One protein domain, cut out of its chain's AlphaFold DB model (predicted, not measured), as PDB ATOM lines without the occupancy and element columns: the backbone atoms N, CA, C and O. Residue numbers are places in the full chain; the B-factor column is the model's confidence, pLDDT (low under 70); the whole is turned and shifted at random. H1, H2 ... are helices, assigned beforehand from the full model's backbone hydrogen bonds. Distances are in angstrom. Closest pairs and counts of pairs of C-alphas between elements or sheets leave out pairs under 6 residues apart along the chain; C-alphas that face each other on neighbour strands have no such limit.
ATOM      1  N   VAL A  55      16.865 162.942   1.783       96.69
ATOM      2  CA  VAL A  55      15.777 162.874   0.788       96.69
ATOM      3  C   VAL A  55      15.503 164.256   0.184       96.69
ATOM      4  O   VAL A  55      15.206 164.362  -1.009       96.69
ATOM      5  N   SER A  56      15.650 165.318   0.981       97.00
ATOM      6  CA  SER A  56      15.543 166.704   0.523       97.00
ATOM      7  C   SER A  56      16.537 167.025  -0.589       97.00
ATOM      8  O   SER A  56      16.127 167.625  -1.580       97.00
ATOM      9  N   ASP A  57      17.786 166.560  -0.501       97.69
ATOM     10  CA  ASP A  57      18.812 166.810  -1.523       97.69
ATOM     11  C   ASP A  57      18.431 166.168  -2.864       97.69
ATOM     12  O   ASP A  57      18.614 166.743  -3.941       97.69
ATOM     13  N   VAL A  58      17.863 164.960  -2.810       98.00
ATOM     14  CA  VAL A  58      17.391 164.246  -4.003       98.00
ATOM     15  C   VAL A  58      16.173 164.947  -4.608       98.00
ATOM     16  O   VAL A  58      16.076 165.081  -5.830       98.00
ATOM     17  N   ILE A  59      15.255 165.439  -3.774       97.88
ATOM     18  CA  ILE A  59      14.103 166.232  -4.224       97.88
ATOM     19  C   ILE A  59      14.561 167.557  -4.848       97.88
ATOM     20  O   ILE A  59      14.021 167.966  -5.878       97.88
ATOM     21  N   GLU A  60      15.556 168.228  -4.273       97.69
ATOM     22  CA  GLU A  60      16.146 169.438  -4.852       97.69
ATOM     23  C   GLU A  60      16.774 169.168  -6.219       97.69
ATOM     24  O   GLU A  60      16.573 169.942  -7.155       97.69
ATOM     25  N   GLU A  61      17.454 168.035  -6.387       97.88
ATOM     26  CA  GLU A  61      17.970 167.617  -7.689       97.88
ATOM     27  C   GLU A  61      16.850 167.376  -8.718       97.88
ATOM     28  O   GLU A  61      16.987 167.767  -9.878       97.88
ATOM     29  N   ILE A  62      15.714 166.799  -8.312       97.69
ATOM     30  CA  ILE A  62      14.537 166.665  -9.189       97.69
ATOM     31  C   ILE A  62      14.004 168.038  -9.599       97.69
ATOM     32  O   ILE A  62      13.696 168.245 -10.774       97.69
ATOM     33  N   LYS A  63      13.932 168.990  -8.661       97.50
ATOM     34  CA  LYS A  63      13.509 170.366  -8.957       97.50
ATOM     35  C   LYS A  63      14.453 171.032  -9.958       97.50
ATOM     36  O   LYS A  63      13.970 171.593 -10.936       97.50
ATOM     37  N   ARG A  64      15.776 170.890  -9.794       98.38
ATOM     38  CA  ARG A  64      16.761 171.409 -10.763       98.38
ATOM     39  C   ARG A  64      16.547 170.844 -12.164       98.38
ATOM     40  O   ARG A  64      16.495 171.601 -13.131       98.38
ATOM     41  N   ARG A  65      16.360 169.526 -12.282       98.44
ATOM     42  CA  ARG A  65      16.066 168.877 -13.573       98.44
ATOM     43  C   ARG A  65      14.756 169.370 -14.180       98.44
ATOM     44  O   ARG A  65      14.697 169.582 -15.389       98.44
ATOM     45  N   SER A  66      13.730 169.582 -13.354       98.06
ATOM     46  CA  SER A  66      12.453 170.148 -13.794       98.06
ATOM     47  C   SER A  66      12.636 171.539 -14.400       98.06
ATOM     48  O   SER A  66      12.112 171.789 -15.480       98.06
ATOM     49  N   THR A  67      13.433 172.408 -13.771       98.25
ATOM     50  CA  THR A  67      13.751 173.744 -14.305       98.25
ATOM     51  C   THR A  67      14.437 173.669 -15.669       98.25
ATOM     52  O   THR A  67      14.090 174.419 -16.575       98.25
ATOM     53  N   VAL A  68      15.382 172.741 -15.856       98.56
ATOM     54  CA  VAL A  68      16.059 172.565 -17.152       98.56
ATOM     55  C   VAL A  68      15.076 172.099 -18.236       98.56
ATOM     56  O   VAL A  68      15.131 172.586 -19.365       98.56
ATOM     57  N   LEU A  69      14.149 171.193 -17.910       98.31
ATOM     58  CA  LEU A  69      13.100 170.734 -18.836       98.31
ATOM     59  C   LEU A  69      12.097 171.840 -19.185       98.31
ATOM     60  O   LEU A  69      11.700 171.968 -20.342       98.31
ATOM     61  N   GLU A  70      11.711 172.652 -18.207       97.56
ATOM     62  CA  GLU A  70      10.841 173.810 -18.406       97.56
ATOM     63  C   GLU A  70      11.506 174.872 -19.291       97.56
ATOM     64  O   GLU A  70      10.903 175.348 -20.254       97.56
ATOM     65  N   TRP A  71      12.786 175.163 -19.045       98.12
ATOM     66  CA  TRP A  71      13.589 176.032 -19.904       98.12
ATOM     67  C   TRP A  71      13.641 175.525 -21.350       98.12
ATOM     68  O   TRP A  71      13.396 176.298 -22.278       98.12
ATOM     69  N   MET A  72      13.895 174.225 -21.561       98.06
ATOM     70  CA  MET A  72      13.864 173.625 -22.901       98.06
ATOM     71  C   MET A  72      12.504 173.823 -23.581       98.06
ATOM     72  O   MET A  72      12.451 174.197 -24.755       98.06
ATOM     73  N   LEU A  73      11.407 173.613 -22.846       96.69
ATOM     74  CA  LEU A  73      10.047 173.757 -23.361       96.69
ATOM     75  C   LEU A  73       9.755 175.190 -23.826       96.69
ATOM     76  O   LEU A  73       9.292 175.369 -24.956       96.69
ATOM     77  N   ILE A  74      10.035 176.185 -22.979       96.19
ATOM     78  CA  ILE A  74       9.762 177.607 -23.256       96.19
ATOM     79  C   ILE A  74      10.649 178.113 -24.395       96.19
ATOM     80  O   ILE A  74      10.185 178.822 -25.283       96.19
ATOM     81  N   LYS A  75      11.904 177.656 -24.453       96.12
ATOM     82  CA  LYS A  75      12.823 177.954 -25.560       96.12
ATOM     83  C   LYS A  75      12.452 177.248 -26.874       96.12
ATOM     84  O   LYS A  75      13.061 177.505 -27.909       96.12
ATOM     85  N   GLY A  76      11.461 176.355 -26.854       96.94
ATOM     86  CA  GLY A  76      10.990 175.633 -28.035       96.94
ATOM     87  C   GLY A  76      11.875 174.457 -28.453       96.94
ATOM     88  O   GLY A  76      11.718 173.949 -29.563       96.94
ATOM     89  N   ILE A  77      12.768 173.990 -27.577       97.81
ATOM     90  CA  ILE A  77      13.666 172.860 -27.831       97.81
ATOM     91  C   ILE A  77      12.872 171.559 -27.684       97.81
ATOM     92  O   ILE A  77      12.608 171.088 -26.580       97.81
ATOM     93  N   LYS A  78      12.443 171.007 -28.820       96.75
ATOM     94  CA  LYS A  78      11.567 169.822 -28.890       96.75
ATOM     95  C   LYS A  78      12.128 168.705 -29.769       96.75
ATOM     96  O   LYS A  78      11.583 167.604 -29.755       96.75
ATOM     97  N   ASP A  79      13.175 168.991 -30.544       98.19
ATOM     98  CA  ASP A  79      13.867 167.975 -31.330       98.19
ATOM     99  C   ASP A  79      14.568 166.976 -30.399       98.19
ATOM    100  O   ASP A  79      15.204 167.355 -29.414       98.19
ATOM    101  N   ALA A  80      14.432 165.685 -30.702       97.94
ATOM    102  CA  ALA A  80      14.918 164.622 -29.831       97.94
ATOM    103  C   ALA A  80      16.446 164.642 -29.667       97.94
ATOM    104  O   ALA A  80      16.943 164.305 -28.588       97.94
ATOM    105  N   TRP A  81      17.194 165.049 -30.697       98.25
ATOM    106  CA  TRP A  81      18.653 165.128 -30.647       98.25
ATOM    107  C   TRP A  81      19.113 166.320 -29.817       98.25
ATOM    108  O   TRP A  81      20.001 166.166 -28.976       98.25
ATOM    109  N   ASP A  82      18.473 167.477 -29.989       98.31
ATOM    110  CA  ASP A  82      18.775 168.663 -29.185       98.31
ATOM    111  C   ASP A  82      18.476 168.441 -27.700       98.31
ATOM    112  O   ASP A  82      19.309 168.765 -26.847       98.31
ATOM    113  N   VAL A  83      17.325 167.837 -27.385       98.38
ATOM    114  CA  VAL A  83      16.962 167.467 -26.008       98.38
ATOM    115  C   VAL A  83      17.985 166.488 -25.432       98.38
ATOM    116  O   VAL A  83      18.478 166.690 -24.322       98.38
ATOM    117  N   SER A  84      18.350 165.450 -26.191       98.38
ATOM    118  CA  SER A  84      19.327 164.452 -25.742       98.38
ATOM    119  C   SER A  84      20.679 165.086 -25.436       98.38
ATOM    120  O   SER A  84      21.258 164.793 -24.393       98.38
ATOM    121  N   ARG A  85      21.162 165.993 -26.295       98.44
ATOM    122  CA  ARG A  85      22.419 166.719 -26.068       98.44
ATOM    123  C   ARG A  85      22.402 167.461 -24.732       98.44
ATOM    124  O   ARG A  85      23.324 167.291 -23.948       98.44
ATOM    125  N   ILE A  86      21.334 168.203 -24.434       98.38
ATOM    126  CA  ILE A  86      21.218 168.953 -23.171       98.38
ATOM    127  C   ILE A  86      21.174 168.009 -21.966       98.38
ATOM    128  O   ILE A  86      21.779 168.300 -20.934       98.38
ATOM    129  N   ILE A  87      20.487 166.868 -22.082       98.31
ATOM    130  CA  ILE A  87      20.475 165.850 -21.026       98.31
ATOM    131  C   ILE A  87      21.896 165.326 -20.780       98.31
ATOM    132  O   ILE A  87      22.314 165.252 -19.626       98.31
ATOM    133  N   PHE A  88      22.654 165.003 -21.833       98.31
ATOM    134  CA  PHE A  88      24.049 164.566 -21.702       98.31
ATOM    135  C   PHE A  88      24.943 165.643 -21.085       98.31
ATOM    136  O   PHE A  88      25.708 165.337 -20.169       98.31
ATOM    137  N   ASP A  89      24.800 166.896 -21.514       98.19
ATOM    138  CA  ASP A  89      25.534 168.023 -20.939       98.19
ATOM    139  C   ASP A  89      25.213 168.176 -19.443       98.19
ATOM    140  O   ASP A  89      26.115 168.395 -18.639       98.19
ATOM    141  N   TYR A  90      23.951 167.984 -19.034       98.50
ATOM    142  CA  TYR A  90      23.555 168.018 -17.622       98.50
ATOM    143  C   TYR A  90      24.167 166.861 -16.819       98.50
ATOM    144  O   TYR A  90      24.524 167.039 -15.658       98.50
ATOM    145  N   TYR A  91      24.315 165.672 -17.410       97.38
ATOM    146  CA  TYR A  91      25.033 164.569 -16.761       97.38
ATOM    147  C   TYR A  91      26.524 164.877 -16.562       97.38
ATOM    148  O   TYR A  91      27.092 164.436 -15.562       97.38
ATOM    149  N   TYR A  92      27.147 165.609 -17.490       97.81
ATOM    150  CA  TYR A  92      28.565 165.966 -17.432       97.81
ATOM    151  C   TYR A  92      28.838 167.155 -16.497       97.81
ATOM    152  O   TYR A  92      29.699 167.070 -15.622       97.81
ATOM    153  N   GLU A  93      28.084 168.247 -16.639       97.62
ATOM    154  CA  GLU A  93      28.269 169.490 -15.884       97.62
ATOM    155  C   GLU A  93      26.924 170.068 -15.386       97.62
ATOM    156  O   GLU A  93      26.465 171.123 -15.840       97.62
ATOM    157  N   PRO A  94      26.266 169.416 -14.405       97.81
ATOM    158  CA  PRO A  94      24.891 169.738 -14.005       97.81
ATOM    159  C   PRO A  94      24.725 171.172 -13.502       97.81
ATOM    160  O   PRO A  94      23.718 171.816 -13.787       97.81
ATOM    161  N   LYS A  95      25.720 171.696 -12.771       97.88
ATOM    162  CA  LYS A  95      25.684 173.065 -12.236       97.88
ATOM    163  C   LYS A  95      25.673 174.102 -13.357       97.88
ATOM    164  O   LYS A  95      24.829 174.987 -13.335       97.88
ATOM    165  N   ALA A  96      26.564 173.978 -14.341       98.12
ATOM    166  CA  ALA A  96      26.647 174.944 -15.433       98.12
ATOM    167  C   ALA A  96      25.378 174.929 -16.294       98.12
ATOM    168  O   ALA A  96      24.837 175.989 -16.612       98.12
ATOM    169  N   VAL A  97      24.859 173.736 -16.616       98.44
ATOM    170  CA  VAL A  97      23.611 173.610 -17.383       98.44
ATOM    171  C   VAL A  97      22.423 174.173 -16.607       98.44
ATOM    172  O   VAL A  97      21.625 174.913 -17.181       98.44
ATOM    173  N   TYR A  98      22.314 173.871 -15.311       98.50
ATOM    174  CA  TYR A  98      21.241 174.391 -14.465       98.50
ATOM    175  C   TYR A  98      21.271 175.918 -14.352       98.50
ATOM    176  O   TYR A  98      20.246 176.549 -14.594       98.50
ATOM    177  N   GLU A  99      22.419 176.522 -14.034       98.25
ATOM    178  CA  GLU A  99      22.520 177.981 -13.882       98.25
ATOM    179  C   GLU A  99      22.212 178.707 -15.194       98.25
ATOM    180  O   GLU A  99      21.464 179.686 -15.205       98.25
ATOM    181  N   LYS A 100      22.707 178.182 -16.322       97.88
ATOM    182  CA  LYS A 100      22.359 178.697 -17.650       97.88
ATOM    183  C   LYS A 100      20.855 178.613 -17.906       97.88
ATOM    184  O   LYS A 100      20.244 179.609 -18.285       97.88
ATOM    185  N   ALA A 101      20.265 177.435 -17.702       97.94
ATOM    186  CA  ALA A 101      18.842 177.211 -17.934       97.94
ATOM    187  C   ALA A 101      17.982 178.123 -17.056       97.94
ATOM    188  O   ALA A 101      17.052 178.749 -17.550       97.94
ATOM    189  N   LYS A 102      18.327 178.248 -15.771       98.06
ATOM    190  CA  LYS A 102      17.636 179.110 -14.814       98.06
ATOM    191  C   LYS A 102      17.720 180.585 -15.211       98.06
ATOM    192  O   LYS A 102      16.689 181.243 -15.280       98.06
ATOM    193  N   SER A 103      18.920 181.088 -15.509       97.88
ATOM    194  CA  SER A 103      19.126 182.483 -15.919       97.88
ATOM    195  C   SER A 103      18.327 182.825 -17.176       97.88
ATOM    196  O   SER A 103      17.585 183.804 -17.199       97.88
ATOM    197  N   GLU A 104      18.449 182.006 -18.223       97.31
ATOM    198  CA  GLU A 104      17.726 182.233 -19.476       97.31
ATOM    199  C   GLU A 104      16.205 182.096 -19.288       97.31
ATOM    200  O   GLU A 104      15.443 182.862 -19.873       97.31
ATOM    201  N   LEU A 105      15.747 181.149 -18.463       95.56
ATOM    202  CA  LEU A 105      14.330 180.989 -18.142       95.56
ATOM    203  C   LEU A 105      13.765 182.233 -17.446       95.56
ATOM    204  O   LEU A 105      12.717 182.730 -17.847       95.56
ATOM    205  N   GLU A 106      14.468 182.772 -16.448       95.44
ATOM    206  CA  GLU A 106      14.062 184.006 -15.767       95.44
ATOM    207  C   GLU A 106      13.963 185.193 -16.738       95.44
ATOM    208  O   GLU A 106      13.054 186.015 -16.620       95.44
ATOM    209  N   GLU A 107      14.868 185.296 -17.714       95.44
ATOM    210  CA  GLU A 107      14.801 186.323 -18.758       95.44
ATOM    211  C   GLU A 107      13.604 186.139 -19.698       95.44
ATOM    212  O   GLU A 107      12.963 187.125 -20.067       95.44
ATOM    213  N   LEU A 108      13.297 184.901 -20.089       93.06
ATOM    214  CA  LEU A 108      12.168 184.588 -20.969       93.06
ATOM    215  C   LEU A 108      10.831 184.896 -20.287       93.06
ATOM    216  O   LEU A 108       9.988 185.567 -20.880       93.06
ATOM    217  N   LEU A 109      10.679 184.508 -19.019       90.81
ATOM    218  CA  LEU A 109       9.478 184.800 -18.232       90.81
ATOM    219  C   LEU A 109       9.293 186.306 -17.999       90.81
ATOM    220  O   LEU A 109       8.174 186.812 -18.063       90.81
ATOM    221  N   LYS A 110      10.387 187.054 -17.784       91.75
ATOM    222  CA  LYS A 110      10.330 188.523 -17.707       91.75
ATOM    223  C   LYS A 110       9.832 189.128 -19.018       91.75
ATOM    224  O   LYS A 110       8.965 189.994 -18.976       91.75
ATOM    225  N   LYS A 111      10.336 188.670 -20.168       86.69
ATOM    226  CA  LYS A 111       9.894 189.160 -21.485       86.69
ATOM    227  C   LYS A 111       8.406 188.890 -21.720       86.69
ATOM    228  O   LYS A 111       7.688 189.824 -22.059       86.69
ATOM    229  N   GLU A 112       7.925 187.681 -21.426       81.38
ATOM    230  CA  GLU A 112       6.493 187.357 -21.516       81.38
ATOM    231  C   GLU A 112       5.636 188.243 -20.601       81.38
ATOM    232  O   GLU A 112       4.595 188.733 -21.026       81.38
ATOM    233  N   SER A 113       6.081 188.513 -19.369       77.69
ATOM    234  CA  SER A 113       5.334 189.377 -18.440       77.69
ATOM    235  C   SER A 113       5.253 190.846 -18.876       77.69
ATOM    236  O   SER A 113       4.325 191.546 -18.482       77.69
ATOM    237  N   VAL A 114       6.209 191.315 -19.686       75.12
ATOM    238  CA  VAL A 114       6.238 192.684 -20.229       75.12
ATOM    239  C   VAL A 114       5.407 192.792 -21.513       75.12
ATOM    240  O   VAL A 114       4.839 193.847 -21.784       75.12
ATOM    241  N   GLU A 115       5.324 191.715 -22.297       70.38
ATOM    242  CA  GLU A 115       4.563 191.654 -23.554       70.38
ATOM    243  C   GLU A 115       3.107 191.182 -23.373       70.38
ATOM    244  O   GLU A 115       2.303 191.311 -24.301       70.38
ATOM    245  N   ALA A 116       2.741 190.662 -22.197       60.31
ATOM    246  CA  ALA A 116       1.365 190.302 -21.878       60.31
ATOM    247  C   ALA A 116       0.450 191.542 -21.978       60.31
ATOM    248  O   ALA A 116       0.775 192.582 -21.397       60.31
TER     249      ALA A 116
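What this domain is: This is residues 55 to 116 of the 119 residues of the protein "Protein kinase" of Thermosphaera aggregans (UniProt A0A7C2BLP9). The longest helix, H3, crosses H1 steeply, and short H2 folds back between the end of H1 and the start of H3, making a flat triangle. Residues 55 to 60 and 110 to 116 stick out from this body. The printed part has 62 residues, all helix in class, in the order H1, H2, H3 with no named strand. It is only just compact, close to loose, with a radius of gyration of the C-alphas of 12.5 A and spans of 37 by 30 by 16 A.

Where its parts are: H3, residues 94 to 115, is 31.4 A long and ends at C-alpha 115 (4.563, 191.654, -23.554). H1, residues 55 to 74, is 28.8 A long and begins at C-alpha 55 (15.777, 162.874, 0.788). H2, residues 80 to 92, measures 18.5 A.

How they stand to each other: H3 touches H1, closest at the C-alphas of Trp 71 and Leu 105, 5.3 A, at a steep tilt of 51 degrees, the same way. H2 touches H3 with residues 86 to 90 alone, closest at C-alphas 90 and 97, 5.6 A, at a steep tilt of 52 degrees, opposite ways. H1 and H2 are close but not clearly touching: their closest C-alphas, 72 and 83, are 7.6 A apart. In H1, H2 and H3, every O i to N i+4 pair is within hydrogen-bond range.

The domain as a whole: The C-alphas farthest apart, Val 55 and Glu 115, are 39.3 A apart. The printed part has no cut, and both links are tight. Residue 116 has pLDDT under 70.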